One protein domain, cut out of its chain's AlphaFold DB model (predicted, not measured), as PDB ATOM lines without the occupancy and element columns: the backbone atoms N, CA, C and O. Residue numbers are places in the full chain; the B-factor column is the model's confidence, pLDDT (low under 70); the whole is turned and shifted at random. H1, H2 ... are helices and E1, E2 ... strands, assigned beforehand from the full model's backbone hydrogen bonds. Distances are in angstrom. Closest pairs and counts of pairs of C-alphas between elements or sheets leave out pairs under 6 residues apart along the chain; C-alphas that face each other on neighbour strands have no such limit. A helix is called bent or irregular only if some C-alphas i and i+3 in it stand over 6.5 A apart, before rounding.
ATOM      1  N   LYS A   3      15.185 -40.650 -51.954       90.56
ATOM      2  CA  LYS A   3      14.264 -41.189 -52.960       90.56
ATOM      3  C   LYS A   3      13.024 -41.767 -52.282       90.56
ATOM      4  O   LYS A   3      13.077 -42.121 -51.104       90.56
ATOM      5  N   LEU A   4      11.921 -41.871 -53.019       89.50
ATOM      6  CA  LEU A   4      10.723 -42.552 -52.524       89.50
ATOM      7  C   LEU A   4      11.049 -44.010 -52.180       89.50
ATOM      8  O   LEU A   4      11.763 -44.696 -52.917       89.50
ATOM      9  N   ALA A   5      10.523 -44.486 -51.054       85.19
ATOM     10  CA  ALA A   5      10.624 -45.888 -50.692       85.19
ATOM     11  C   ALA A   5       9.872 -46.766 -51.705       85.19
ATOM     12  O   ALA A   5       8.816 -46.394 -52.210       85.19
ATOM     13  N   TYR A   6      10.388 -47.970 -51.965       84.00
ATOM     14  CA  TYR A   6       9.885 -48.865 -53.021       84.00
ATOM     15  C   TYR A   6       8.406 -49.271 -52.879       84.00
ATOM     16  O   TYR A   6       7.789 -49.702 -53.847       84.00
ATOM     17  N   TRP A   7       7.851 -49.190 -51.668       79.69
ATOM     18  CA  TRP A   7       6.470 -49.565 -51.359       79.69
ATOM     19  C   TRP A   7       5.484 -48.397 -51.511       79.69
ATOM     20  O   TRP A   7       4.279 -48.592 -51.355       79.69
ATOM     21  N   VAL A   8       5.982 -47.190 -51.791       83.00
ATOM     22  CA  VAL A   8       5.177 -45.975 -51.915       83.00
ATOM     23  C   VAL A   8       4.700 -45.831 -53.353       83.00
ATOM     24  O   VAL A   8       5.488 -45.763 -54.295       83.00
ATOM     25  N   ASP A   9       3.386 -45.758 -53.520       84.38
ATOM     26  CA  ASP A   9       2.753 -45.523 -54.810       84.38
ATOM     27  C   ASP A   9       2.737 -44.020 -55.119       84.38
ATOM     28  O   ASP A   9       1.904 -43.278 -54.599       84.38
ATOM     29  N   SER A  10       3.669 -43.574 -55.966       87.19
ATOM     30  CA  SER A  10       3.812 -42.153 -56.328       87.19
ATOM     31  C   SER A  10       2.535 -41.520 -56.895       87.19
ATOM     32  O   SER A  10       2.308 -40.332 -56.689       87.19
ATOM     33  N   SER A  11       1.661 -42.306 -57.538       88.56
ATOM     34  CA  SER A  11       0.404 -41.804 -58.114       88.56
ATOM     35  C   SER A  11      -0.637 -41.399 -57.066       88.56
ATOM     36  O   SER A  11      -1.619 -40.738 -57.394       88.56
ATOM     37  N   LYS A  12      -0.430 -41.794 -55.803       87.00
ATOM     38  CA  LYS A  12      -1.327 -41.509 -54.676       87.00
ATOM     39  C   LYS A  12      -0.841 -40.377 -53.780       87.00
ATOM     40  O   LYS A  12      -1.511 -40.069 -52.797       87.00
ATOM     41  N   LEU A  13       0.319 -39.794 -54.076       88.31
ATOM     42  CA  LEU A  13       0.865 -38.707 -53.275       88.31
ATOM     43  C   LEU A  13       0.088 -37.415 -53.527       88.31
ATOM     44  O   LEU A  13      -0.204 -37.064 -54.670       88.31
ATOM     45  N   CYS A  14      -0.223 -36.691 -52.454       93.00
ATOM     46  CA  CYS A  14      -0.876 -35.389 -52.533       93.00
ATOM     47  C   CYS A  14       0.178 -34.285 -52.740       93.00
ATOM     48  O   CYS A  14       1.041 -34.137 -51.870       93.00
ATOM     49  N   PRO A  15       0.120 -33.485 -53.828       95.00
ATOM     50  CA  PRO A  15       1.080 -32.406 -54.095       95.00
ATOM     51  C   PRO A  15       1.262 -31.421 -52.935       95.00
ATOM     52  O   PRO A  15       2.393 -31.052 -52.620       95.00
ATOM     53  N   HIS A  16       0.170 -31.054 -52.253       95.06
ATOM     54  CA  HIS A  16       0.198 -30.141 -51.109       95.06
ATOM     55  C   HIS A  16       1.058 -30.684 -49.958       95.06
ATOM     56  O   HIS A  16       2.041 -30.064 -49.551       95.06
ATOM     57  N   PHE A  17       0.739 -31.883 -49.470       92.69
ATOM     58  CA  PHE A  17       1.464 -32.521 -48.366       92.69
ATOM     59  C   PHE A  17       2.885 -32.938 -48.753       92.69
ATOM     60  O   PHE A  17       3.806 -32.820 -47.948       92.69
ATOM     61  N   LEU A  18       3.090 -33.357 -50.003       95.12
ATOM     62  CA  LEU A  18       4.418 -33.643 -50.533       95.12
ATOM     63  C   LEU A  18       5.302 -32.391 -50.540       95.12
ATOM     64  O   LEU A  18       6.473 -32.467 -50.181       95.12
ATOM     65  N   SER A  19       4.739 -31.236 -50.901       97.44
ATOM     66  CA  SER A  19       5.466 -29.961 -50.940       97.44
ATOM     67  C   SER A  19       5.876 -29.465 -49.556       97.44
ATOM     68  O   SER A  19       6.895 -28.787 -49.437       97.44
ATOM     69  N   ARG A  20       5.157 -29.874 -48.505       96.06
ATOM     70  CA  ARG A  20       5.512 -29.611 -47.100       96.06
ATOM     71  C   ARG A  20       6.667 -30.476 -46.594       96.06
ATOM     72  O   ARG A  20       7.320 -30.096 -45.630       96.06
ATOM     73  N   ASN A  21       6.929 -31.620 -47.229       94.44
ATOM     74  CA  ASN A  21       7.917 -32.596 -46.776       94.44
ATOM     75  C   ASN A  21       9.358 -32.110 -47.062       94.44
ATOM     76  O   ASN A  21       9.754 -32.014 -48.230       94.44
ATOM     77  N   PRO A  22      10.196 -31.858 -46.037       94.50
ATOM     78  CA  PRO A  22      11.568 -31.373 -46.233       94.50
ATOM     79  C   PRO A  22      12.445 -32.327 -47.055       94.50
ATOM     80  O   PRO A  22      13.322 -31.904 -47.809       94.50
ATOM     81  N   ARG A  23      12.185 -33.639 -46.975       94.94
ATOM     82  CA  ARG A  23      12.939 -34.656 -47.725       94.94
ATOM     83  C   ARG A  23      12.505 -34.770 -49.189       94.94
ATOM     84  O   ARG A  23      13.220 -35.390 -49.977       94.94
ATOM     85  N   ALA A  24      11.385 -34.151 -49.568       95.69
ATOM     86  CA  ALA A  24      10.850 -34.191 -50.925       95.69
ATOM     87  C   ALA A  24      11.439 -33.125 -51.862       95.69
ATOM     88  O   ALA A  24      11.185 -33.195 -53.059       95.69
ATOM     89  N   ILE A  25      12.245 -32.171 -51.375       95.19
ATOM     90  CA  ILE A  25      12.735 -31.035 -52.182       95.19
ATOM     91  C   ILE A  25      13.373 -31.477 -53.504       95.19
ATOM     92  O   ILE A  25      12.986 -30.986 -54.562       95.19
ATOM     93  N   GLN A  26      14.293 -32.448 -53.473       93.31
ATOM     94  CA  GLN A  26      14.919 -32.945 -54.704       93.31
ATOM     95  C   GLN A  26      13.897 -33.617 -55.628       93.31
ATOM     96  O   GLN A  26      13.924 -33.418 -56.838       93.31
ATOM     97  N   TYR A  27      12.976 -34.397 -55.059       94.31
ATOM     98  CA  TYR A  27      11.931 -35.060 -55.832       94.31
ATOM     99  C   TYR A  27      11.023 -34.039 -56.533       94.31
ATOM    100  O   TYR A  27      10.709 -34.212 -57.706       94.31
ATOM    101  N   LEU A  28      10.656 -32.952 -55.852       95.94
ATOM    102  CA  LEU A  28       9.848 -31.859 -56.398       95.94
ATOM    103  C   LEU A  28      10.594 -31.065 -57.477       95.94
ATOM    104  O   LEU A  28       9.987 -30.669 -58.467       95.94
ATOM    105  N   GLN A  29      11.908 -30.867 -57.327       94.25
ATOM    106  CA  GLN A  29      12.748 -30.264 -58.368       94.25
ATOM    107  C   GLN A  29      12.790 -31.126 -59.638       94.25
ATOM    108  O   GLN A  29      12.716 -30.589 -60.742       94.25
ATOM    109  N   ASP A  30      12.843 -32.452 -59.483       93.94
ATOM    110  CA  ASP A  30      12.796 -33.405 -60.597       93.94
ATOM    111  C   ASP A  30      11.373 -33.508 -61.209       93.94
ATOM    112  O   ASP A  30      11.218 -33.890 -62.371       93.94
ATOM    113  N   HIS A  31      10.327 -33.135 -60.455       94.81
ATOM    114  CA  HIS A  31       8.909 -33.223 -60.840       94.81
ATOM    115  C   HIS A  31       8.155 -31.900 -60.585       94.81
ATOM    116  O   HIS A  31       7.220 -31.856 -59.782       94.81
ATOM    117  N   PRO A  32       8.483 -30.807 -61.297       95.31
ATOM    118  CA  PRO A  32       7.991 -29.464 -60.968       95.31
ATOM    119  C   PRO A  32       6.469 -29.291 -61.093       95.31
ATOM    120  O   PRO A  32       5.900 -28.382 -60.497       95.31
ATOM    121  N   HIS A  33       5.789 -30.167 -61.837       95.00
ATOM    122  CA  HIS A  33       4.327 -30.190 -61.945       95.00
ATOM    123  C   HIS A  33       3.621 -30.685 -60.668       95.00
ATOM    124  O   HIS A  33       2.410 -30.528 -60.552       95.00
ATOM    125  N   MET A  34       4.359 -31.284 -59.725       95.56
ATOM    126  CA  MET A  34       3.858 -31.707 -58.413       95.56
ATOM    127  C   MET A  34       4.097 -30.659 -57.317       95.56
ATOM    128  O   MET A  34       3.789 -30.922 -56.156       95.56
ATOM    129  N   ILE A  35       4.663 -29.495 -57.658       97.56
ATOM    130  CA  ILE A  35       4.881 -28.416 -56.694       97.56
ATOM    131  C   ILE A  35       3.552 -27.727 -56.402       97.56
ATOM    132  O   ILE A  35       2.947 -27.106 -57.275       97.56
ATOM    133  N   ASP A  36       3.160 -27.785 -55.138       98.31
ATOM    134  CA  ASP A  36       2.130 -26.947 -54.550       98.31
ATOM    135  C   ASP A  36       2.801 -25.802 -53.786       98.31
ATOM    136  O   ASP A  36       3.576 -26.031 -52.856       98.31
ATOM    137  N   TRP A  37       2.550 -24.558 -54.194       98.31
ATOM    138  CA  TRP A  37       3.282 -23.405 -53.658       98.31
ATOM    139  C   TRP A  37       2.873 -23.027 -52.234       98.31
ATOM    140  O   TRP A  37       3.698 -22.478 -51.502       98.31
ATOM    141  N   GLU A  38       1.656 -23.357 -51.804       98.12
ATOM    142  CA  GLU A  38       1.233 -23.191 -50.411       98.12
ATOM    143  C   GLU A  38       1.997 -24.155 -49.502       98.12
ATOM    144  O   GLU A  38       2.670 -23.729 -48.562       98.12
ATOM    145  N   GLY A  39       1.991 -25.448 -49.842       97.50
ATOM    146  CA  GLY A  39       2.747 -26.467 -49.125       97.50
ATOM    147  C   GLY A  39       4.253 -26.203 -49.144       97.50
ATOM    148  O   GLY A  39       4.918 -26.340 -48.118       97.50
ATOM    149  N   LEU A  40       4.792 -25.747 -50.279       98.25
ATOM    150  CA  LEU A  40       6.205 -25.389 -50.400       98.25
ATOM    151  C   LEU A  40       6.558 -24.159 -49.547       98.25
ATOM    152  O   LEU A  40       7.642 -24.117 -48.975       98.25
ATOM    153  N   SER A  41       5.651 -23.185 -49.414       98.62
ATOM    154  CA  SER A  41       5.859 -21.998 -48.565       98.62
ATOM    155  C   SER A  41       5.994 -22.358 -47.083       98.62
ATOM    156  O   SER A  41       6.744 -21.710 -46.356       98.62
ATOM    157  N   TYR A  42       5.336 -23.432 -46.643       98.06
ATOM    158  CA  TYR A  42       5.476 -23.976 -45.289       98.06
ATOM    159  C   TYR A  42       6.796 -24.737 -45.065       98.06
ATOM    160  O   TYR A  42       7.223 -24.917 -43.929       98.06
ATOM    161  N   ASN A  43       7.450 -25.202 -46.132       97.88
ATOM    162  CA  ASN A  43       8.582 -26.120 -46.042       97.88
ATOM    163  C   ASN A  43       9.891 -25.397 -45.645       97.88
ATOM    164  O   ASN A  43      10.368 -24.533 -46.394       97.88
ATOM    165  N   PRO A  44      10.526 -25.758 -44.514       96.69
ATOM    166  CA  PRO A  44      11.731 -25.083 -44.023       96.69
ATOM    167  C   PRO A  44      12.958 -25.244 -44.931       96.69
ATOM    168  O   PRO A  44      13.836 -24.381 -44.933       96.69
ATOM    169  N   GLU A  45      13.011 -26.293 -45.755       97.38
ATOM    170  CA  GLU A  45      14.112 -26.537 -46.698       97.38
ATOM    171  C   GLU A  45      13.891 -25.839 -48.055       97.38
ATOM    172  O   GLU A  45      14.792 -25.783 -48.899       97.38
ATOM    173  N   ALA A  46      12.710 -25.253 -48.285       97.69
ATOM    174  CA  ALA A  46      12.346 -24.645 -49.563       97.69
ATOM    175  C   ALA A  46      12.668 -23.147 -49.685       97.69
ATOM    176  O   ALA A  46      12.487 -22.582 -50.764       97.69
ATOM    177  N   ILE A  47      13.179 -22.491 -48.634       98.00
ATOM    178  CA  ILE A  47      13.418 -21.032 -48.617       98.00
ATOM    179  C   ILE A  47      14.224 -20.554 -49.833       98.00
ATOM    180  O   ILE A  47      13.906 -19.527 -50.434       98.00
ATOM    181  N   HIS A  48      15.236 -21.317 -50.252       96.62
ATOM    182  CA  HIS A  48      16.061 -20.985 -51.415       96.62
ATOM    183  C   HIS A  48      15.291 -21.012 -52.750       96.62
ATOM    184  O   HIS A  48      15.621 -20.244 -53.654       96.62
ATOM    185  N   ILE A  49      14.268 -21.865 -52.877       97.69
ATOM    186  CA  ILE A  49      13.377 -21.943 -54.048       97.69
ATOM    187  C   ILE A  49      12.373 -20.789 -54.011       97.69
ATOM    188  O   ILE A  49      12.141 -20.136 -55.030       97.69
ATOM    189  N   LEU A  50      11.820 -20.501 -52.828       98.19
ATOM    190  CA  LEU A  50      10.851 -19.425 -52.608       98.19
ATOM    191  C   LEU A  50      11.465 -18.047 -52.889       98.19
ATOM    192  O   LEU A  50      10.865 -17.257 -53.612       98.19
ATOM    193  N   LYS A  51      12.706 -17.790 -52.439       97.50
ATOM    194  CA  LYS A  51      13.446 -16.546 -52.743       97.50
ATOM    195  C   LYS A  51      13.625 -16.308 -54.257       97.50
ATOM    196  O   LYS A  51      13.750 -15.164 -54.678       97.50
ATOM    197  N   GLN A  52      13.614 -17.361 -55.080       97.19
ATOM    198  CA  GLN A  52      13.696 -17.268 -56.548       97.19
ATOM    199  C   GLN A  52      12.324 -17.136 -57.235       97.19
ATOM    200  O   GLN A  52      12.267 -16.899 -58.438       97.19
ATOM    201  N   ASN A  53      11.224 -17.301 -56.495       97.81
ATOM    202  CA  ASN A  53       9.846 -17.335 -56.999       97.81
ATOM    203  C   ASN A  53       8.915 -16.527 -56.075       97.81
ATOM    204  O   ASN A  53       7.881 -17.019 -55.622       97.81
ATOM    205  N   MET A  54       9.313 -15.293 -55.754       97.94
ATOM    206  CA  MET A  54       8.637 -14.434 -54.770       97.94
ATOM    207  C   MET A  54       7.150 -14.186 -55.073       97.94
ATOM    208  O   MET A  54       6.364 -13.968 -54.155       97.94
ATOM    209  N   ASP A  55       6.762 -14.221 -56.348       98.19
ATOM    210  CA  ASP A  55       5.391 -14.047 -56.835       98.19
ATOM    211  C   ASP A  55       4.459 -15.217 -56.488       98.19
ATOM    212  O   ASP A  55       3.242 -15.055 -56.514       98.19
ATOM    213  N   LYS A  56       5.017 -16.381 -56.140       98.25
ATOM    214  CA  LYS A  56       4.259 -17.606 -55.842       98.25
ATOM    215  C   LYS A  56       4.158 -17.911 -54.354       98.25
ATOM    216  O   LYS A  56       3.517 -18.884 -53.972       98.25
ATOM    217  N   ILE A  57       4.814 -17.114 -53.515       98.56
ATOM    218  CA  ILE A  57       4.827 -17.319 -52.069       98.56
ATOM    219  C   ILE A  57       3.417 -17.138 -51.511       98.56
ATOM    220  O   ILE A  57       2.803 -16.081 -51.673       98.56
ATOM    221  N   SER A  58       2.956 -18.144 -50.773       98.56
ATOM    222  CA  SER A  58       1.804 -18.009 -49.889       98.56
ATOM    223  C   SER A  58       2.277 -17.508 -48.527       98.56
ATOM    224  O   SER A  58       2.911 -18.241 -47.767       98.56
ATOM    225  N   TRP A  59       2.010 -16.235 -48.234       98.50
ATOM    226  CA  TRP A  59       2.531 -15.555 -47.042       98.50
ATOM    227  C   TRP A  59       1.936 -16.079 -45.734       98.50
ATOM    228  O   TRP A  59       2.628 -16.092 -44.717       98.50
ATOM    229  N   ASP A  60       0.716 -16.613 -45.771       98.19
ATOM    230  CA  ASP A  60       0.088 -17.282 -44.630       98.19
ATOM    231  C   ASP A  60       0.880 -18.539 -44.232       98.19
ATOM    232  O   ASP A  60       1.305 -18.708 -43.085       98.19
ATOM    233  N   TYR A  61       1.178 -19.401 -45.208       98.31
ATOM    234  CA  TYR A  61       1.963 -20.617 -44.979       98.31
ATOM    235  C   TYR A  61       3.428 -20.301 -44.668       98.31
ATOM    236  O   TYR A  61       4.005 -20.925 -43.777       98.31
ATOM    237  N   LEU A  62       4.009 -19.292 -45.325       98.56
ATOM    238  CA  LEU A  62       5.362 -18.822 -45.029       98.56
ATOM    239  C   LEU A  62       5.475 -18.273 -43.601       98.56
ATOM    240  O   LEU A  62       6.475 -18.514 -42.938       98.56
ATOM    241  N   SER A  63       4.447 -17.592 -43.090       98.62
ATOM    242  CA  SER A  63       4.435 -17.076 -41.713       98.62
ATOM    243  C   SER A  63       4.565 -18.194 -40.676       98.62
ATOM    244  O   SER A  63       5.102 -17.981 -39.593       98.62
ATOM    245  N   SER A  64       4.146 -19.410 -41.024       97.88
ATOM    246  CA  SER A  64       4.293 -20.595 -40.174       97.88
ATOM    247  C   SER A  64       5.651 -21.302 -40.311       97.88
ATOM    248  O   SER A  64       5.917 -22.243 -39.569       97.88
ATOM    249  N   ASN A  65       6.485 -20.903 -41.273       98.19
ATOM    250  CA  ASN A  65       7.735 -21.577 -41.611       98.19
ATOM    251  C   ASN A  65       8.876 -21.114 -40.690       98.19
ATOM    252  O   ASN A  65       9.250 -19.938 -40.669       98.19
ATOM    253  N   GLU A  66       9.463 -22.050 -39.944       96.44
ATOM    254  CA  GLU A  66      10.502 -21.766 -38.942       96.44
ATOM    255  C   GLU A  66      11.800 -21.180 -39.524       96.44
ATOM    256  O   GLU A  66      12.489 -20.421 -38.840       96.44
ATOM    257  N   ASN A  67      12.103 -21.452 -40.797       98.25
ATOM    258  CA  ASN A  67      13.285 -20.931 -41.490       98.25
ATOM    259  C   ASN A  67      12.997 -19.653 -42.297       98.25
ATOM    260  O   ASN A  67      13.892 -19.126 -42.961       98.25
ATOM    261  N   ALA A  68      11.766 -19.127 -42.256       98.12
ATOM    262  CA  ALA A  68      11.365 -17.969 -43.054       98.12
ATOM    263  C   ALA A  68      11.522 -16.612 -42.353       98.12
ATOM    264  O   ALA A  68      11.244 -15.592 -42.981       98.12
ATOM    265  N   MET A  69      11.983 -16.560 -41.097       98.31
ATOM    266  CA  MET A  69      12.008 -15.315 -40.312       98.31
ATOM    267  C   MET A  69      12.737 -14.159 -41.005       98.31
ATOM    268  O   MET A  69      12.229 -13.045 -41.014       98.31
ATOM    269  N   GLU A  70      13.880 -14.415 -41.648       98.25
ATOM    270  CA  GLU A  70      14.605 -13.387 -42.414       98.25
ATOM    271  C   GLU A  70      13.735 -12.797 -43.539       98.25
ATOM    272  O   GLU A  70      13.696 -11.586 -43.742       98.25
ATOM    273  N   LEU A  71      13.009 -13.653 -44.263       98.25
ATOM    274  CA  LEU A  71      12.169 -13.241 -45.385       98.25
ATOM    275  C   LEU A  71      10.897 -12.523 -44.919       98.25
ATOM    276  O   LEU A  71      10.478 -11.556 -45.557       98.25
ATOM    277  N   LEU A  72      10.310 -12.976 -43.808       98.44
ATOM    278  CA  LEU A  72       9.143 -12.359 -43.175       98.44
ATOM    279  C   LEU A  72       9.475 -10.963 -42.640       98.44
ATOM    280  O   LEU A  72       8.756 -10.019 -42.938       98.44
ATOM    281  N   LEU A  73      10.597 -10.804 -41.931       97.75
ATOM    282  CA  LEU A  73      11.041  -9.503 -41.410       97.75
ATOM    283  C   LEU A  73      11.441  -8.522 -42.523       97.75
ATOM    284  O   LEU A  73      11.346  -7.315 -42.352       97.75
ATOM    285  N   ALA A  74      11.856  -9.011 -43.693       98.06
ATOM    286  CA  ALA A  74      12.072  -8.155 -44.860       98.06
ATOM    287  C   ALA A  74      10.760  -7.707 -45.548       98.06
ATOM    288  O   ALA A  74      10.807  -6.873 -46.450       98.06
ATOM    289  N   ASN A  75       9.610  -8.280 -45.169       98.00
ATOM    290  CA  ASN A  75       8.287  -8.039 -45.759       98.00
ATOM    291  C   ASN A  75       7.210  -8.005 -44.655       98.00
ATOM    292  O   ASN A  75       6.235  -8.756 -44.705       98.00
ATOM    293  N   GLU A  76       7.416  -7.179 -43.625       96.94
ATOM    294  CA  GLU A  76       6.596  -7.183 -42.401       96.94
ATOM    295  C   GLU A  76       5.095  -6.978 -42.664       96.94
ATOM    296  O   GLU A  76       4.257  -7.553 -41.973       96.94
ATOM    297  N   ASP A  77       4.744  -6.216 -43.704       97.75
ATOM    298  CA  ASP A  77       3.363  -5.950 -44.123       97.75
ATOM    299  C   ASP A  77       2.606  -7.206 -44.581       97.75
ATOM    300  O   ASP A  77       1.377  -7.198 -44.657       97.75
ATOM    301  N   LYS A  78       3.331  -8.292 -44.871       98.25
ATOM    302  CA  LYS A  78       2.779  -9.570 -45.331       98.25
ATOM    303  C   LYS A  78       2.716 -10.633 -44.242       98.25
ATOM    304  O   LYS A  78       2.284 -11.751 -44.520       98.25
ATOM    305  N   ILE A  79       3.163 -10.323 -43.026       98.44
ATOM    306  CA  ILE A  79       3.112 -11.268 -41.915       98.44
ATOM    307  C   ILE A  79       1.652 -11.533 -41.550       98.44
ATOM    308  O   ILE A  79       0.901 -10.629 -41.182       98.44
ATOM    309  N   ASN A  80       1.268 -12.806 -41.595       98.56
ATOM    310  CA  ASN A  80       0.004 -13.259 -41.047       98.56
ATOM    311  C   ASN A  80       0.195 -13.593 -39.562       98.56
ATOM    312  O   ASN A  80       0.847 -14.580 -39.216       98.56
ATOM    313  N   TRP A  81      -0.389 -12.773 -38.685       98.38
ATOM    314  CA  TRP A  81      -0.243 -12.902 -37.233       98.38
ATOM    315  C   TRP A  81      -0.872 -14.175 -36.649       98.38
ATOM    316  O   TRP A  81      -0.351 -14.735 -35.681       98.38
ATOM    317  N   ASP A  82      -1.936 -14.692 -37.266       98.06
ATOM    318  CA  ASP A  82      -2.526 -15.967 -36.864       98.06
ATOM    319  C   ASP A  82      -1.542 -17.109 -37.140       98.06
ATOM    320  O   ASP A  82      -1.213 -17.903 -36.258       98.06
ATOM    321  N   CYS A  83      -1.000 -17.156 -38.356       98.12
ATOM    322  CA  CYS A  83      -0.068 -18.195 -38.778       98.12
ATOM    323  C   CYS A  83       1.306 -18.088 -38.103       98.12
ATOM    324  O   CYS A  83       1.899 -19.111 -37.766       98.12
ATOM    325  N   ILE A  84       1.813 -16.877 -37.862       98.44
ATOM    326  CA  ILE A  84       3.101 -16.694 -37.183       98.44
ATOM    327  C   ILE A  84       3.021 -17.052 -35.695       98.44
ATOM    328  O   ILE A  84       4.027 -17.430 -35.104       98.44
ATOM    329  N   SER A  85       1.823 -17.032 -35.096       98.44
ATOM    330  CA  SER A  85       1.631 -17.425 -33.695       98.44
ATOM    331  C   SER A  85       2.020 -18.886 -33.434       98.44
ATOM    332  O   SER A  85       2.523 -19.195 -32.358       98.44
ATOM    333  N   LYS A  86       1.882 -19.788 -34.414       97.06
ATOM    334  CA  LYS A  86       2.360 -21.179 -34.286       97.06
ATOM    335  C   LYS A  86       3.838 -21.377 -34.662       97.06
ATOM    336  O   LYS A  86       4.355 -22.478 -34.498       97.06
ATOM    337  N   ASN A  87       4.525 -20.340 -35.149       98.12
ATOM    338  CA  ASN A  87       5.917 -20.420 -35.591       98.12
ATOM    339  C   ASN A  87       6.887 -20.333 -34.392       98.12
ATOM    340  O   ASN A  87       6.952 -19.286 -33.735       98.12
ATOM    341  N   PRO A  88       7.678 -21.380 -34.094       97.88
ATOM    342  CA  PRO A  88       8.594 -21.354 -32.954       97.88
ATOM    343  C   PRO A  88       9.723 -20.334 -33.087       97.88
ATOM    344  O   PRO A  88      10.130 -19.741 -32.087       97.88
ATOM    345  N   SER A  89      10.186 -20.058 -34.305       98.44
ATOM    346  CA  SER A  89      11.238 -19.067 -34.551       98.44
ATOM    347  C   SER A  89      10.759 -17.628 -34.349       98.44
ATOM    348  O   SER A  89      11.576 -16.715 -34.240       98.44
ATOM    349  N   ALA A  90       9.442 -17.410 -34.263       98.19
ATOM    350  CA  ALA A  90       8.850 -16.095 -34.057       98.19
ATOM    351  C   ALA A  90       8.621 -15.741 -32.579       98.19
ATOM    352  O   ALA A  90       8.059 -14.686 -32.298       98.19
ATOM    353  N   ILE A  91       9.047 -16.574 -31.620       98.06
ATOM    354  CA  ILE A  91       8.714 -16.373 -30.200       98.06
ATOM    355  C   ILE A  91       9.130 -14.993 -29.663       98.06
ATOM    356  O   ILE A  91       8.367 -14.354 -28.942       98.06
ATOM    357  N   GLU A  92      10.296 -14.479 -30.066       97.88
ATOM    358  CA  GLU A  92      10.770 -13.152 -29.652       97.88
ATOM    359  C   GLU A  92      10.029 -12.005 -30.349       97.88
ATOM    360  O   GLU A  92       9.895 -10.923 -29.780       97.88
ATOM    361  N   LEU A  93       9.512 -12.228 -31.562       97.75
ATOM    362  CA  LEU A  93       8.643 -11.265 -32.239       97.75
ATOM    363  C   LEU A  93       7.276 -11.209 -31.544       97.75
ATOM    364  O   LEU A  93       6.782 -10.132 -31.235       97.75
ATOM    365  N   LEU A  94       6.700 -12.368 -31.220       98.12
ATOM    366  CA  LEU A  94       5.410 -12.472 -30.534       98.12
ATOM    367  C   LEU A  94       5.450 -11.838 -29.134       98.12
ATOM    368  O   LEU A  94       4.490 -11.190 -28.732       98.12
ATOM    369  N   LYS A  95       6.576 -11.940 -28.412       97.44
ATOM    370  CA  LYS A  95       6.779 -11.233 -27.132       97.44
ATOM    371  C   LYS A  95       6.767  -9.708 -27.264       97.44
ATOM    372  O   LYS A  95       6.391  -9.030 -26.312       97.44
ATOM    373  N   GLN A  96       7.209  -9.169 -28.402       97.38
ATOM    374  CA  GLN A  96       7.213  -7.724 -28.656       97.38
ATOM    375  C   GLN A  96       5.824  -7.190 -29.022       97.38
ATOM    376  O   GLN A  96       5.549  -6.026 -28.748       97.38
ATOM    377  N   TYR A  97       4.960  -8.042 -29.583       97.44
ATOM    378  CA  TYR A  97       3.606  -7.701 -30.031       97.44
ATOM    379  C   TYR A  97       2.560  -8.660 -29.431       97.44
ATOM    380  O   TYR A  97       1.906  -9.418 -30.158       97.44
ATOM    381  N   PRO A  98       2.406  -8.694 -28.094       96.56
ATOM    382  CA  PRO A  98       1.543  -9.664 -27.416       96.56
ATOM    383  C   PRO A  98       0.057  -9.545 -27.795       96.56
ATOM    384  O   PRO A  98      -0.682 -10.528 -27.739       96.56
ATOM    385  N   GLU A  99      -0.397  -8.360 -28.195       97.50
ATOM    386  CA  GLU A  99      -1.756  -8.090 -28.674       97.50
ATOM    387  C   GLU A  99      -2.079  -8.757 -30.016       97.50
ATOM    388  O   GLU A  99      -3.250  -8.993 -30.311       97.50
ATOM    389  N   ASN A 100      -1.054  -9.093 -30.803       97.62
ATOM    390  CA  ASN A 100      -1.192  -9.777 -32.084       97.62
ATOM    391  C   ASN A 100      -1.178 -11.306 -31.955       97.62
ATOM    392  O   ASN A 100      -1.390 -12.002 -32.948       97.62
ATOM    393  N   ILE A 101      -0.934 -11.848 -30.758       98.31
ATOM    394  CA  ILE A 101      -0.888 -13.294 -30.550       98.31
ATOM    395  C   ILE A 101      -2.288 -13.887 -30.733       98.31
ATOM    396  O   ILE A 101      -3.212 -13.634 -29.952       98.31
ATOM    397  N   ASN A 102      -2.421 -14.781 -31.710       98.25
ATOM    398  CA  ASN A 102      -3.556 -15.684 -31.779       98.25
ATOM    399  C   ASN A 102      -3.356 -16.810 -30.763       98.25
ATOM    400  O   ASN A 102      -2.728 -17.829 -31.047       98.25
ATOM    401  N   TRP A 103      -3.920 -16.628 -29.571       97.88
ATOM    402  CA  TRP A 103      -3.767 -17.573 -28.465       97.88
ATOM    403  C   TRP A 103      -4.224 -18.995 -28.796       97.88
ATOM    404  O   TRP A 103      -3.654 -19.938 -28.257       97.88
ATOM    405  N   SER A 104      -5.196 -19.189 -29.692       95.19
ATOM    406  CA  SER A 104      -5.630 -20.538 -30.080       95.19
ATOM    407  C   SER A 104      -4.514 -21.293 -30.804       95.19
ATOM    408  O   SER A 104      -4.165 -22.392 -30.384       95.19
ATOM    409  N   LEU A 105      -3.913 -20.683 -31.831       96.56
ATOM    410  CA  LEU A 105      -2.824 -21.291 -32.610       96.56
ATOM    411  C   LEU A 105      -1.487 -21.273 -31.861       96.56
ATOM    412  O   LEU A 105      -0.655 -22.161 -32.033       96.56
ATOM    413  N   PHE A 106      -1.291 -20.302 -30.969       98.31
ATOM    414  CA  PHE A 106      -0.111 -20.212 -30.111       98.31
ATOM    415  C   PHE A 106       0.056 -21.440 -29.201       98.31
ATOM    416  O   PHE A 106       1.178 -21.807 -28.866       98.31
ATOM    417  N   ASN A 107      -1.037 -22.127 -28.846       98.25
ATOM    418  CA  ASN A 107      -0.971 -23.372 -28.074       98.25
ATOM    419  C   ASN A 107      -0.240 -24.506 -28.819       98.25
ATOM    420  O   ASN A 107       0.330 -25.376 -28.165       98.25
ATOM    421  N   GLU A 108      -0.204 -24.496 -30.154       97.06
ATOM    422  CA  GLU A 108       0.562 -25.467 -30.952       97.06
ATOM    423  C   GLU A 108       2.054 -25.119 -31.052       97.06
ATOM    424  O   GLU A 108       2.860 -25.973 -31.421       97.06
ATOM    425  N   ASN A 109       2.441 -23.885 -30.719       98.12
ATOM    426  CA  ASN A 109       3.811 -23.410 -30.867       98.12
ATOM    427  C   ASN A 109       4.746 -24.112 -29.861       98.12
ATOM    428  O   ASN A 109       4.607 -23.918 -28.646       98.12
ATOM    429  N   PRO A 110       5.752 -24.885 -30.307       97.31
ATOM    430  CA  PRO A 110       6.612 -25.620 -29.385       97.31
ATOM    431  C   PRO A 110       7.502 -24.717 -28.516       97.31
ATOM    432  O   PRO A 110       7.953 -25.151 -27.455       97.31
ATOM    433  N   ALA A 111       7.720 -23.457 -28.899       98.31
ATOM    434  CA  ALA A 111       8.446 -22.474 -28.093       98.31
ATOM    435  C   ALA A 111       7.555 -21.735 -27.069       98.31
ATOM    436  O   ALA A 111       8.072 -20.992 -26.235       98.31
ATOM    437  N   ALA A 112       6.231 -21.933 -27.092       97.88
ATOM    438  CA  ALA A 112       5.282 -21.175 -26.270       97.88
ATOM    439  C   ALA A 112       5.071 -21.708 -24.844       97.88
ATOM    440  O   ALA A 112       4.399 -21.051 -24.052       97.88
ATOM    441  N   ILE A 113       5.623 -22.876 -24.496       98.00
ATOM    442  CA  ILE A 113       5.293 -23.587 -23.248       98.00
ATOM    443  C   ILE A 113       5.453 -22.716 -21.997       98.00
ATOM    444  O   ILE A 113       4.561 -22.708 -21.152       98.00
ATOM    445  N   GLU A 114       6.545 -21.960 -21.875       97.50
ATOM    446  CA  GLU A 114       6.762 -21.113 -20.693       97.50
ATOM    447  C   GLU A 114       5.773 -19.941 -20.634       97.50
ATOM    448  O   GLU A 114       5.194 -19.680 -19.583       97.50
ATOM    449  N   ILE A 115       5.469 -19.311 -21.771       97.75
ATOM    450  CA  ILE A 115       4.478 -18.225 -21.839       97.75
ATOM    451  C   ILE A 115       3.074 -18.752 -21.508       97.75
ATOM    452  O   ILE A 115       2.306 -18.094 -20.811       97.75
ATOM    453  N   LEU A 116       2.734 -19.962 -21.956       97.94
ATOM    454  CA  LEU A 116       1.455 -20.605 -21.643       97.94
ATOM    455  C   LEU A 116       1.334 -20.962 -20.153       97.94
ATOM    456  O   LEU A 116       0.252 -20.814 -19.589       97.94
ATOM    457  N   LYS A 117       2.424 -21.374 -19.488       96.69
ATOM    458  CA  LYS A 117       2.435 -21.608 -18.029       96.69
ATOM    459  C   LYS A 117       2.152 -20.337 -17.233       96.69
ATOM    460  O   LYS A 117       1.498 -20.408 -16.196       96.69
ATOM    461  N   GLU A 118       2.638 -19.195 -17.712       97.00
ATOM    462  CA  GLU A 118       2.388 -17.884 -17.101       97.00
ATOM    463  C   GLU A 118       0.960 -17.369 -17.355       97.00
ATOM    464  O   GLU A 118       0.484 -16.515 -16.611       97.00
ATOM    465  N   ASN A 119       0.260 -17.911 -18.360       97.00
ATOM    466  CA  ASN A 119      -1.089 -17.504 -18.773       97.00
ATOM    467  C   ASN A 119      -2.032 -18.725 -18.865       97.00
ATOM    468  O   ASN A 119      -2.515 -19.067 -19.954       97.00
ATOM    469  N   PRO A 120      -2.291 -19.435 -17.751       96.56
ATOM    470  CA  PRO A 120      -3.003 -20.713 -17.759       96.56
ATOM    471  C   PRO A 120      -4.442 -20.624 -18.293       96.56
ATOM    472  O   PRO A 120      -4.977 -21.605 -18.805       96.56
ATOM    473  N   GLU A 121      -5.080 -19.458 -18.219       97.25
ATOM    474  CA  GLU A 121      -6.410 -19.199 -18.777       97.25
ATOM    475  C   GLU A 121      -6.436 -19.151 -20.312       97.25
ATOM    476  O   GLU A 121      -7.507 -19.262 -20.912       97.25
ATOM    477  N   ARG A 122      -5.271 -18.997 -20.956       97.62
ATOM    478  CA  ARG A 122      -5.105 -19.038 -22.417       97.62
ATOM    479  C   ARG A 122      -4.826 -20.439 -22.947       97.62
ATOM    480  O   ARG A 122      -4.753 -20.621 -24.164       97.62
ATOM    481  N   ILE A 123      -4.678 -21.426 -22.065       98.19
ATOM    482  CA  ILE A 123      -4.392 -22.795 -22.477       98.19
ATOM    483  C   ILE A 123      -5.635 -23.411 -23.112       98.19
ATOM    484  O   ILE A 123      -6.650 -23.664 -22.458       98.19
ATOM    485  N   ASN A 124      -5.518 -23.722 -24.399       97.94
ATOM    486  CA  ASN A 124      -6.449 -24.593 -25.088       97.94
ATOM    487  C   ASN A 124      -5.847 -25.997 -25.158       97.94
ATOM    488  O   ASN A 124      -5.000 -26.283 -26.000       97.94
ATOM    489  N   TRP A 125      -6.318 -26.883 -24.281       97.81
ATOM    490  CA  TRP A 125      -5.797 -28.243 -24.139       97.81
ATOM    491  C   TRP A 125      -5.923 -29.111 -25.398       97.81
ATOM    492  O   TRP A 125      -5.111 -30.016 -25.588       97.81
ATOM    493  N   SER A 126      -6.895 -28.824 -26.271       96.75
ATOM    494  CA  SER A 126      -7.042 -29.534 -27.545       96.75
ATOM    495  C   SER A 126      -5.873 -29.213 -28.477       96.75
ATOM    496  O   SER A 126      -5.135 -30.114 -28.869       96.75
ATOM    497  N   TRP A 127      -5.601 -27.927 -28.715       97.19
ATOM    498  CA  TRP A 127      -4.455 -27.486 -29.522       97.19
ATOM    499  C   TRP A 127      -3.109 -27.798 -28.856       97.19
ATOM    500  O   TRP A 127      -2.176 -28.256 -29.513       97.19
ATOM    501  N   LEU A 128      -3.020 -27.655 -27.529       97.94
ATOM    502  CA  LEU A 128      -1.826 -28.018 -26.764       97.94
ATOM    503  C   LEU A 128      -1.497 -29.516 -26.886       97.94
ATOM    504  O   LEU A 128      -0.330 -29.893 -26.850       97.94
ATOM    505  N   SER A 129      -2.497 -30.383 -27.079       97.88
ATOM    506  CA  SER A 129      -2.268 -31.823 -27.260       97.88
ATOM    507  C   SER A 129      -1.451 -32.144 -28.521       97.88
ATOM    508  O   SER A 129      -0.726 -33.141 -28.547       97.88
ATOM    509  N   SER A 130      -1.485 -31.281 -29.540       96.00
ATOM    510  CA  SER A 130      -0.638 -31.398 -30.735       96.00
ATOM    511  C   SER A 130       0.757 -30.786 -30.570       96.00
ATOM    512  O   SER A 130       1.631 -31.035 -31.397       96.00
ATOM    513  N   ASN A 131       1.008 -30.040 -29.493       97.56
ATOM    514  CA  ASN A 131       2.297 -29.408 -29.240       97.56
ATOM    515  C   ASN A 131       3.338 -30.435 -28.763       97.56
ATOM    516  O   ASN A 131       3.216 -31.040 -27.692       97.56
ATOM    517  N   ILE A 132       4.401 -30.615 -29.546       96.38
ATOM    518  CA  ILE A 132       5.456 -31.605 -29.272       96.38
ATOM    519  C   ILE A 132       6.230 -31.334 -27.973       96.38
ATOM    520  O   ILE A 132       6.726 -32.272 -27.355       96.38
ATOM    521  N   ASN A 133       6.285 -30.083 -27.510       98.12
ATOM    522  CA  ASN A 133       6.963 -29.715 -26.266       98.12
ATOM    523  C   ASN A 133       6.016 -29.703 -25.053       98.12
ATOM    524  O   ASN A 133       6.468 -29.517 -23.923       98.12
ATOM    525  N   ALA A 134       4.715 -29.949 -25.251       97.94
ATOM    526  CA  ALA A 134       3.731 -29.993 -24.169       97.94
ATOM    527  C   ALA A 134       3.554 -31.382 -23.537       97.94
ATOM    528  O   ALA A 134       2.808 -31.513 -22.570       97.94
ATOM    529  N   VAL A 135       4.223 -32.425 -24.042       97.81
ATOM    530  CA  VAL A 135       3.989 -33.824 -23.625       97.81
ATOM    531  C   VAL A 135       4.108 -34.020 -22.114       97.81
ATOM    532  O   VAL A 135       3.275 -34.702 -21.523       97.81
ATOM    533  N   GLU A 136       5.090 -33.394 -21.469       97.56
ATOM    534  CA  GLU A 136       5.246 -33.489 -20.014       97.56
ATOM    535  C   GLU A 136       4.088 -32.811 -19.264       97.56
ATOM    536  O   GLU A 136       3.533 -33.370 -18.321       97.56
ATOM    537  N   MET A 137       3.642 -31.645 -19.738       97.38
ATOM    538  CA  MET A 137       2.475 -30.958 -19.178       97.38
ATOM    539  C   MET A 137       1.192 -31.785 -19.355       97.38
ATOM    540  O   MET A 137       0.364 -31.844 -18.446       97.38
ATOM    541  N   LEU A 138       1.039 -32.468 -20.492       97.88
ATOM    542  CA  LEU A 138      -0.087 -33.363 -20.772       97.88
ATOM    543  C   LEU A 138      -0.063 -34.607 -19.872       97.88
ATOM    544  O   LEU A 138      -1.103 -34.991 -19.341       97.88
ATOM    545  N   LYS A 139       1.113 -35.205 -19.628       96.94
ATOM    546  CA  LYS A 139       1.278 -36.338 -18.693       96.94
ATOM    547  C   LYS A 139       0.852 -35.976 -17.267       96.94
ATOM    548  O   LYS A 139       0.282 -36.816 -16.573       96.94
ATOM    549  N   GLN A 140       1.082 -34.733 -16.849       97.19
ATOM    550  CA  GLN A 140       0.667 -34.218 -15.539       97.19
ATOM    551  C   GLN A 140      -0.837 -33.897 -15.456       97.19
ATOM    552  O   GLN A 140      -1.371 -33.787 -14.355       97.19
ATOM    553  N   ASN A 141      -1.528 -33.783 -16.596       97.44
ATOM    554  CA  ASN A 141      -2.948 -33.423 -16.692       97.44
ATOM    555  C   ASN A 141      -3.708 -34.408 -17.607       97.44
ATOM    556  O   ASN A 141      -4.237 -34.016 -18.652       97.44
ATOM    557  N   PRO A 142      -3.760 -35.708 -17.262       96.50
ATOM    558  CA  PRO A 142      -4.239 -36.749 -18.170       96.50
ATOM    559  C   PRO A 142      -5.725 -36.632 -18.541       96.50
ATOM    560  O   PRO A 142      -6.141 -37.147 -19.578       96.50
ATOM    561  N   ASP A 143      -6.535 -35.962 -17.718       97.38
ATOM    562  CA  ASP A 143      -7.954 -35.683 -17.973       97.38
ATOM    563  C   ASP A 143      -8.176 -34.599 -19.038       97.38
ATOM    564  O   ASP A 143      -9.272 -34.494 -19.588       97.38
ATOM    565  N   LYS A 144      -7.145 -33.803 -19.339       97.81
ATOM    566  CA  LYS A 144      -7.192 -32.714 -20.320       97.81
ATOM    567  C   LYS A 144      -6.728 -33.116 -21.712       97.81
ATOM    568  O   LYS A 144      -6.894 -32.334 -22.643       97.81
ATOM    569  N   ILE A 145      -6.150 -34.306 -21.858       98.00
ATOM    570  CA  ILE A 145      -5.614 -34.774 -23.133       98.00
ATOM    571  C   ILE A 145      -6.744 -34.922 -24.149       98.00
ATOM    572  O   ILE A 145      -7.666 -35.723 -23.972       98.00
ATOM    573  N   ASP A 146      -6.606 -34.210 -25.260       97.75
ATOM    574  CA  ASP A 146      -7.383 -34.474 -26.457       97.75
ATOM    575  C   ASP A 146      -6.707 -35.597 -27.250       97.75
ATOM    576  O   ASP A 146      -5.675 -35.418 -27.902       97.75
ATOM    577  N   TRP A 147      -7.292 -36.793 -27.168       96.19
ATOM    578  CA  TRP A 147      -6.734 -37.989 -27.793       96.19
ATOM    579  C   TRP A 147      -6.776 -37.963 -29.323       96.19
ATOM    580  O   TRP A 147      -5.977 -38.651 -29.967       96.19
ATOM    581  N   LEU A 148      -7.667 -37.165 -29.918       94.69
ATOM    582  CA  LEU A 148      -7.673 -36.960 -31.360       94.69
ATOM    583  C   LEU A 148      -6.427 -36.156 -31.742       94.69
ATOM    584  O   LEU A 148      -5.600 -36.637 -32.515       94.69
ATOM    585  N   MET A 149      -6.240 -34.994 -31.121       95.31
ATOM    586  CA  MET A 149      -5.151 -34.068 -31.449       95.31
ATOM    587  C   MET A 149      -3.762 -34.615 -31.087       95.31
ATOM    588  O   MET A 149      -2.810 -34.436 -31.852       95.31
ATOM    589  N   ILE A 150      -3.637 -35.361 -29.983       96.38
ATOM    590  CA  ILE A 150      -2.362 -35.987 -29.593       96.38
ATOM    591  C   ILE A 150      -1.927 -37.100 -30.551       96.38
ATOM    592  O   ILE A 150      -0.749 -37.429 -30.601       96.38
ATOM    593  N   SER A 151      -2.837 -37.678 -31.345       94.12
ATOM    594  CA  SER A 151      -2.502 -38.784 -32.258       94.12
ATOM    595  C   SER A 151      -1.457 -38.383 -33.311       94.12
ATOM    596  O   SER A 151      -0.636 -39.205 -33.719       94.12
ATOM    597  N   GLY A 152      -1.445 -37.108 -33.714       91.69
ATOM    598  CA  GLY A 152      -0.431 -36.544 -34.612       91.69
ATOM    599  C   GLY A 152       0.877 -36.131 -33.921       91.69
ATOM    600  O   GLY A 152       1.846 -35.804 -34.599       91.69
ATOM    601  N   ASN A 153       0.939 -36.147 -32.586       94.94
ATOM    602  CA  ASN A 153       2.074 -35.637 -31.821       94.94
ATOM    603  C   ASN A 153       3.209 -36.674 -31.754       94.94
ATOM    604  O   ASN A 153       3.138 -37.665 -31.024       94.94
ATOM    605  N   SER A 154       4.292 -36.441 -32.500       93.44
ATOM    606  CA  SER A 154       5.418 -37.381 -32.564       93.44
ATOM    607  C   SER A 154       6.202 -37.515 -31.262       93.44
ATOM    608  O   SER A 154       6.793 -38.564 -31.021       93.44
ATOM    609  N   ALA A 155       6.197 -36.491 -30.408       96.50
ATOM    610  CA  ALA A 155       6.853 -36.556 -29.103       96.50
ATOM    611  C   ALA A 155       6.035 -37.361 -28.075       96.50
ATOM    612  O   ALA A 155       6.562 -37.757 -27.038       96.50
ATOM    613  N   ALA A 156       4.759 -37.641 -28.362       96.31
ATOM    614  CA  ALA A 156       3.857 -38.378 -27.482       96.31
ATOM    615  C   ALA A 156       3.774 -39.886 -27.795       96.31
ATOM    616  O   ALA A 156       2.856 -40.549 -27.311       96.31
ATOM    617  N   ILE A 157       4.700 -40.449 -28.587       95.06
ATOM    618  CA  ILE A 157       4.589 -41.831 -29.091       95.06
ATOM    619  C   ILE A 157       4.403 -42.875 -27.981       95.06
ATOM    620  O   ILE A 157       3.515 -43.715 -28.086       95.06
ATOM    621  N   GLU A 158       5.134 -42.768 -26.870       94.88
ATOM    622  CA  GLU A 158       4.991 -43.688 -25.731       94.88
ATOM    623  C   GLU A 158       3.580 -43.646 -25.121       94.88
ATOM    624  O   GLU A 158       3.003 -44.671 -24.758       94.88
ATOM    625  N   LEU A 159       3.005 -42.445 -25.013       95.25
ATOM    626  CA  LEU A 159       1.678 -42.228 -24.442       95.25
ATOM    627  C   LEU A 159       0.576 -42.730 -25.386       95.25
ATOM    628  O   LEU A 159      -0.404 -43.325 -24.927       95.25
ATOM    629  N   ILE A 160       0.765 -42.523 -26.694       94.94
ATOM    630  CA  ILE A 160      -0.087 -43.035 -27.776       94.94
ATOM    631  C   ILE A 160      -0.108 -44.568 -27.749       94.94
ATOM    632  O   ILE A 160      -1.186 -45.162 -27.741       94.94
ATOM    633  N   GLU A 161       1.055 -45.222 -27.671       93.38
ATOM    634  CA  GLU A 161       1.168 -46.688 -27.653       93.38
ATOM    635  C   GLU A 161       0.452 -47.328 -26.456       93.38
ATOM    636  O   GLU A 161      -0.189 -48.370 -26.593       93.38
ATOM    637  N   GLN A 162       0.496 -46.683 -25.289       94.38
ATOM    638  CA  GLN A 162      -0.201 -47.152 -24.089       94.38
ATOM    639  C   GLN A 162      -1.727 -46.966 -24.156       94.38
ATOM    640  O   GLN A 162      -2.453 -47.563 -23.361       94.38
ATOM    641  N   ASN A 163      -2.231 -46.144 -25.083       94.19
ATOM    642  CA  ASN A 163      -3.637 -45.735 -25.156       94.19
ATOM    643  C   ASN A 163      -4.215 -45.840 -26.578       94.19
ATOM    644  O   ASN A 163      -5.107 -45.073 -26.941       94.19
ATOM    645  N   LEU A 164      -3.749 -46.802 -27.383       90.81
ATOM    646  CA  LEU A 164      -4.134 -46.934 -28.798       90.81
ATOM    647  C   LEU A 164      -5.652 -46.914 -29.032       90.81
ATOM    648  O   LEU A 164      -6.113 -46.357 -30.025       90.81
ATOM    649  N   ASN A 165      -6.445 -47.448 -28.099       91.75
ATOM    650  CA  ASN A 165      -7.906 -47.486 -28.189       91.75
ATOM    651  C   ASN A 165      -8.596 -46.108 -28.134       91.75
ATOM    652  O   ASN A 165      -9.793 -46.034 -28.396       91.75
ATOM    653  N   LYS A 166      -7.879 -45.042 -27.764       93.00
ATOM    654  CA  LYS A 166      -8.385 -43.659 -27.734       93.00
ATOM    655  C   LYS A 166      -7.905 -42.825 -28.926       93.00
ATOM    656  O   LYS A 166      -8.375 -41.711 -29.113       93.00
ATOM    657  N   THR A 167      -6.956 -43.348 -29.698       90.56
ATOM    658  CA  THR A 167      -6.219 -42.600 -30.726       90.56
ATOM    659  C   THR A 167      -6.864 -42.732 -32.105       90.56
ATOM    660  O   THR A 167      -7.702 -43.602 -32.348       90.56
ATOM    661  N   CYS A 168      -6.457 -41.867 -33.031       88.44
ATOM    662  CA  CYS A 168      -6.955 -41.820 -34.397       88.44
ATOM    663  C   CYS A 168      -5.868 -42.245 -35.397       88.44
ATOM    664  O   CYS A 168      -4.887 -41.530 -35.604       88.44
ATOM    665  N   LEU A 169      -6.068 -43.385 -36.072       83.94
ATOM    666  CA  LEU A 169      -5.155 -43.898 -37.112       83.94
ATOM    667  C   LEU A 169      -4.937 -42.912 -38.266       83.94
ATOM    668  O   LEU A 169      -3.828 -42.810 -38.790       83.94
ATOM    669  N   TYR A 170      -5.977 -42.157 -38.626       84.62
ATOM    670  CA  TYR A 170      -5.895 -41.141 -39.672       84.62
ATOM    671  C   TYR A 170      -4.845 -40.076 -39.329       84.62
ATOM    672  O   TYR A 170      -3.933 -39.844 -40.118       84.62
ATOM    673  N   LEU A 171      -4.900 -39.511 -38.118       86.06
ATOM    674  CA  LEU A 171      -3.944 -38.492 -37.669       86.06
ATOM    675  C   LEU A 171      -2.565 -39.066 -37.327       86.06
ATOM    676  O   LEU A 171      -1.568 -38.370 -37.459       86.06
ATOM    677  N   MET A 172      -2.465 -40.351 -36.976       86.19
ATOM    678  CA  MET A 172      -1.159 -41.009 -36.850       86.19
ATOM    679  C   MET A 172      -0.413 -41.116 -38.187       86.19
ATOM    680  O   MET A 172       0.796 -41.320 -38.176       86.19
ATOM    681  N   SER A 173      -1.083 -40.955 -39.336       84.31
ATOM    682  CA  SER A 173      -0.429 -41.041 -40.651       84.31
ATOM    683  C   SER A 173       0.624 -39.940 -40.875       84.31
ATOM    684  O   SER A 173       1.632 -40.196 -41.537       84.31
ATOM    685  N   SER A 174       0.452 -38.755 -40.273       81.25
ATOM    686  CA  SER A 174       1.461 -37.676 -40.265       81.25
ATOM    687  C   SER A 174       2.496 -37.826 -39.150       81.25
ATOM    688  O   SER A 174       3.537 -37.171 -39.173       81.25
ATOM    689  N   ASN A 175       2.252 -38.698 -38.171       88.00
ATOM    690  CA  ASN A 175       3.158 -38.909 -37.054       88.00
ATOM    691  C   ASN A 175       4.334 -39.801 -37.486       88.00
ATOM    692  O   ASN A 175       4.231 -41.028 -37.536       88.00
ATOM    693  N   LYS A 176       5.490 -39.186 -37.765       86.00
ATOM    694  CA  LYS A 176       6.715 -39.911 -38.153       86.00
ATOM    695  C   LYS A 176       7.150 -40.967 -37.133       86.00
ATOM    696  O   LYS A 176       7.630 -42.028 -37.523       86.00
ATOM    697  N   ALA A 177       6.921 -40.723 -35.841       90.62
ATOM    698  CA  ALA A 177       7.249 -41.677 -34.783       90.62
ATOM    699  C   ALA A 177       6.287 -42.875 -34.748       90.62
ATOM    700  O   ALA A 177       6.644 -43.914 -34.210       90.62
ATOM    701  N   ALA A 178       5.099 -42.772 -35.356       88.62
ATOM    702  CA  ALA A 178       4.117 -43.853 -35.440       88.62
ATOM    703  C   ALA A 178       4.291 -44.746 -36.683       88.62
ATOM    704  O   ALA A 178       3.482 -45.647 -36.918       88.62
ATOM    705  N   ILE A 179       5.335 -44.546 -37.497       84.38
ATOM    706  CA  ILE A 179       5.492 -45.264 -38.770       84.38
ATOM    707  C   ILE A 179       5.533 -46.794 -38.600       84.38
ATOM    708  O   ILE A 179       5.035 -47.529 -39.454       84.38
ATOM    709  N   HIS A 180       6.081 -47.309 -37.493       86.31
ATOM    710  CA  HIS A 180       6.095 -48.748 -37.192       86.31
ATOM    711  C   HIS A 180       4.709 -49.296 -36.846       86.31
ATOM    712  O   HIS A 180       4.445 -50.465 -37.128       86.31
ATOM    713  N   ILE A 181       3.829 -48.473 -36.273       86.31
ATOM    714  CA  ILE A 181       2.424 -48.815 -36.030       86.31
ATOM    715  C   ILE A 181       1.707 -48.904 -37.378       86.31
ATOM    716  O   ILE A 181       1.103 -49.930 -37.685       86.31
ATOM    717  N   LEU A 182       1.860 -47.883 -38.228       82.12
ATOM    718  CA  LEU A 182       1.232 -47.828 -39.554       82.12
ATOM    719  C   LEU A 182       1.642 -49.013 -40.440       82.12
ATOM    720  O   LEU A 182       0.793 -49.606 -41.098       82.12
ATOM    721  N   LYS A 183       2.919 -49.418 -40.401       80.94
ATOM    722  CA  LYS A 183       3.438 -50.584 -41.143       80.94
ATOM    723  C   LYS A 183       2.804 -51.915 -40.727       80.94
ATOM    724  O   LYS A 183       2.772 -52.844 -41.531       80.94
ATOM    725  N   LYS A 184       2.344 -52.035 -39.478       80.50
ATOM    726  CA  LYS A 184       1.684 -53.245 -38.953       80.50
ATOM    727  C   LYS A 184       0.171 -53.242 -39.206       80.50
ATOM    728  O   LYS A 184      -0.451 -54.303 -39.149       80.50
ATOM    729  N   THR A 185      -0.417 -52.080 -39.490       76.25
ATOM    730  CA  THR A 185      -1.845 -51.919 -39.787       76.25
ATOM    731  C   THR A 185      -2.136 -52.246 -41.254       76.25
ATOM    732  O   THR A 185      -1.289 -52.109 -42.137       76.25
ATOM    733  N   LYS A 186      -3.355 -52.712 -41.548       66.56
ATOM    734  CA  LYS A 186      -3.780 -52.966 -42.929       66.56
ATOM    735  C   LYS A 186      -3.785 -51.655 -43.721       66.56
ATOM    736  O   LYS A 186      -4.370 -50.668 -43.297       66.56
ATOM    737  N   VAL A 187      -3.225 -51.693 -44.933       62.56
ATOM    738  CA  VAL A 187      -3.057 -50.538 -45.844       62.56
ATOM    739  C   VAL A 187      -4.350 -49.746 -46.105       62.56
ATOM    740  O   VAL A 187      -4.288 -48.568 -46.437       62.56
ATOM    741  N   ARG A 188      -5.528 -50.368 -45.953       64.25
ATOM    742  CA  ARG A 188      -6.830 -49.716 -46.174       64.25
ATOM    743  C   ARG A 188      -7.180 -48.653 -45.131       64.25
ATOM    744  O   ARG A 188      -8.012 -47.807 -45.431       64.25
ATOM    745  N   ASP A 189      -6.534 -48.685 -43.970       65.75
ATOM    746  CA  ASP A 189      -6.808 -47.764 -42.863       65.75
ATOM    747  C   ASP A 189      -5.776 -46.617 -42.794       65.75
ATOM    748  O   ASP A 189      -5.794 -45.815 -41.862       65.75
ATOM    749  N   ILE A 190      -4.865 -46.539 -43.777       70.75
ATOM    750  CA  ILE A 190      -3.822 -45.512 -43.887       70.75
ATOM    751  C   ILE A 190      -4.303 -44.392 -44.813       70.75
ATOM    752  O   ILE A 190      -4.735 -44.645 -45.941       70.75
ATOM    753  N   SER A 191      -4.177 -43.142 -44.365       78.81
ATOM    754  CA  SER A 191      -4.440 -41.971 -45.204       78.81
ATOM    755  C   SER A 191      -3.228 -41.663 -46.079       78.81
ATOM    756  O   SER A 191      -2.244 -41.104 -45.599       78.81
ATOM    757  N   TRP A 192      -3.290 -42.014 -47.367       75.25
ATOM    758  CA  TRP A 192      -2.230 -41.701 -48.341       75.25
ATOM    759  C   TRP A 192      -1.993 -40.198 -48.506       75.25
ATOM    760  O   TRP A 192      -0.861 -39.760 -48.705       75.25
ATOM    761  N   GLU A 193      -3.064 -39.418 -48.380       79.75
ATOM    762  CA  GLU A 193      -3.026 -37.965 -48.473       79.75
ATOM    763  C   GLU A 193      -2.093 -37.379 -47.405       79.75
ATOM    764  O   GLU A 193      -1.103 -36.733 -47.738       79.75
ATOM    765  N   ILE A 194      -2.343 -37.705 -46.135       79.44
ATOM    766  CA  ILE A 194      -1.551 -37.207 -45.003       79.44
ATOM    767  C   ILE A 194      -0.178 -37.882 -44.937       79.44
ATOM    768  O   ILE A 194       0.816 -37.241 -44.600       79.44
ATOM    769  N   LEU A 195      -0.089 -39.166 -45.301       82.06
ATOM    770  CA  LEU A 195       1.182 -39.890 -45.329       82.06
ATOM    771  C   LEU A 195       2.209 -39.218 -46.254       82.06
ATOM    772  O   LEU A 195       3.402 -39.361 -46.022       82.06
ATOM    773  N   SER A 196       1.769 -38.460 -47.264       84.56
ATOM    774  CA  SER A 196       2.658 -37.726 -48.177       84.56
ATOM    775  C   SER A 196       3.569 -36.717 -47.453       84.56
ATOM    776  O   SER A 196       4.685 -36.457 -47.904       84.56
ATOM    777  N   GLU A 197       3.132 -36.187 -46.305       84.56
ATOM    778  CA  GLU A 197       3.942 -35.300 -45.458       84.56
ATOM    779  C   GLU A 197       4.958 -36.072 -44.598       84.56
ATOM    780  O   GLU A 197       5.955 -35.511 -44.148       84.56
ATOM    781  N   ASN A 198       4.752 -37.373 -44.387       83.94
ATOM    782  CA  ASN A 198       5.596 -38.177 -43.516       83.94
ATOM    783  C   ASN A 198       6.989 -38.377 -44.134       83.94
ATOM    784  O   ASN A 198       7.161 -39.089 -45.121       83.94
ATOM    785  N   GLU A 199       8.009 -37.774 -43.528       86.81
ATOM    786  CA  GLU A 199       9.406 -37.857 -43.968       86.81
ATOM    787  C   GLU A 199       9.922 -39.296 -44.158       86.81
ATOM    788  O   GLU A 199      10.809 -39.535 -44.978       86.81
ATOM    789  N   GLU A 200       9.374 -40.271 -43.433       87.00
ATOM    790  CA  GLU A 200       9.849 -41.659 -43.449       87.00
ATOM    791  C   GLU A 200       9.439 -42.437 -44.712       87.00
ATOM    792  O   GLU A 200       9.892 -43.566 -44.920       87.00
ATOM    793  N   ILE A 201       8.629 -41.840 -45.597       85.31
ATOM    794  CA  ILE A 201       8.394 -42.383 -46.946       85.31
ATOM    795  C   ILE A 201       9.568 -42.108 -47.898       85.31
ATOM    796  O   ILE A 201       9.662 -42.735 -48.955       85.31
ATOM    797  N   PHE A 202      10.468 -41.194 -47.523       87.94
ATOM    798  CA  PHE A 202      11.691 -40.868 -48.246       87.94
ATOM    799  C   PHE A 202      12.898 -41.525 -47.575       87.94
ATOM    800  O   PHE A 202      13.262 -41.210 -46.443       87.94
ATOM    801  N   VAL A 203      13.552 -42.429 -48.302       89.06
ATOM    802  CA  VAL A 203      14.726 -43.182 -47.843       89.06
ATOM    803  C   VAL A 203      15.999 -42.662 -48.498       89.06
ATOM    804  O   VAL A 203      15.953 -42.026 -49.552       89.06
ATOM    805  N   TYR A 204      17.153 -42.930 -47.886       88.44
ATOM    806  CA  TYR A 204      18.437 -42.567 -48.479       88.44
ATOM    807  C   TYR A 204      18.640 -43.245 -49.833       88.44
ATOM    808  O   TYR A 204      18.481 -44.459 -49.982       88.44
ATOM    809  N   ASP A 205      19.047 -42.450 -50.817       89.94
ATOM    810  CA  ASP A 205      19.489 -42.968 -52.102       89.94
ATOM    811  C   ASP A 205      20.983 -43.306 -52.032       89.94
ATOM    812  O   ASP A 205      21.835 -42.490 -52.389       89.94
ATOM    813  N   TYR A 206      21.304 -44.488 -51.496       87.31
ATOM    814  CA  TYR A 206      22.691 -44.922 -51.300       87.31
ATOM    815  C   TYR A 206      23.503 -44.940 -52.598       87.31
ATOM    816  O   TYR A 206      24.695 -44.642 -52.558       87.31
TER     817      TYR A 206
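This is residues 3 to 206 of the 243 residues of an uncharacterized protein of viral metagenome (UniProt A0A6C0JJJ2). The chain winds once round an empty middle as a wide hollow ring of short helices, in which the odd-numbered helices, H1 to H17, form the inner circle and the even-numbered ones, H2 to H16, are set farther out. The ring closes where residues 3 to 4 pair antiparallel with residues 202 to 203 of E1. The printed part has 204 residues, with seventeen named helices in order and then one named strand, E1; the class is mostly helix. It is compact, with a radius of gyration of the C-alphas of 17.8 A, and its spans of 48 by 46 by 25 A make it flat, but only just.

Begin at residues 3 to 14, which hold no named element. Find C-alpha 15 at (1.080, -32.406, -54.095), where H1, residues 15 to 20, begins. Next come H2 at 22 to 30, 14.6 A long, H3 at 37 to 42, H4 at 47 to 50, H5 at 59 to 63, H6 at 69 to 73, H7 at 81 to 85 and H8 at 88 to 96, 14.4 A long. Read on to H9 at 103 to 106, H10 at 113 to 118, H11 at 125 to 129, H12 at 135 to 140, H13 at 147 to 150 and H14 at 154 to 162, 14.1 A long. Then H15 takes 169 to 172, H16 176 to 184, 14.3 A long, and H17 192 to 195. E1, residues 202 to 204, ends at C-alpha 204, (18.437, -42.567, -48.479). H2, H8, H14 and H16 are irregular: C-alphas 23 and 26 are 7.5 A apart, 89 and 92 7.7 A, 155 and 158 8.1 A, 177 and 180 7.6 A.

H1 touches H3, closest at the C-alphas of Arg 20 and Gly 39, 4.7 A, with a shallow tilt of 23 degrees, the same way. Among the other pairs that touch, H3 touches H5, closest at the C-alphas of Ser 41 and Leu 62, 4.8 A apart. H9 and H11 are close but not clearly touching, and H10 touches no helix. H14 and H16 touch only at their ends, closest at the C-alphas of Ser 154 and Ala 177, 5.2 A. H1 and H17 only just touch, with 3 pairs of C-alphas within 8 A. Every O i to N i+4 pair is within hydrogen-bond range in H1, H3, H5, H6, H7, H10, H11 and H12; H2, H8 and H14 have 3 of 5, and H16 has 2 of 5 beside 4 of 6 O i to N i+3 pairs.

The C-alphas of Glu 121 and Tyr 206, the two farthest apart, are 50.7 A apart. The printed part has no cut, and no link is long. Look for low confidence at residues 186 to 189, under 70.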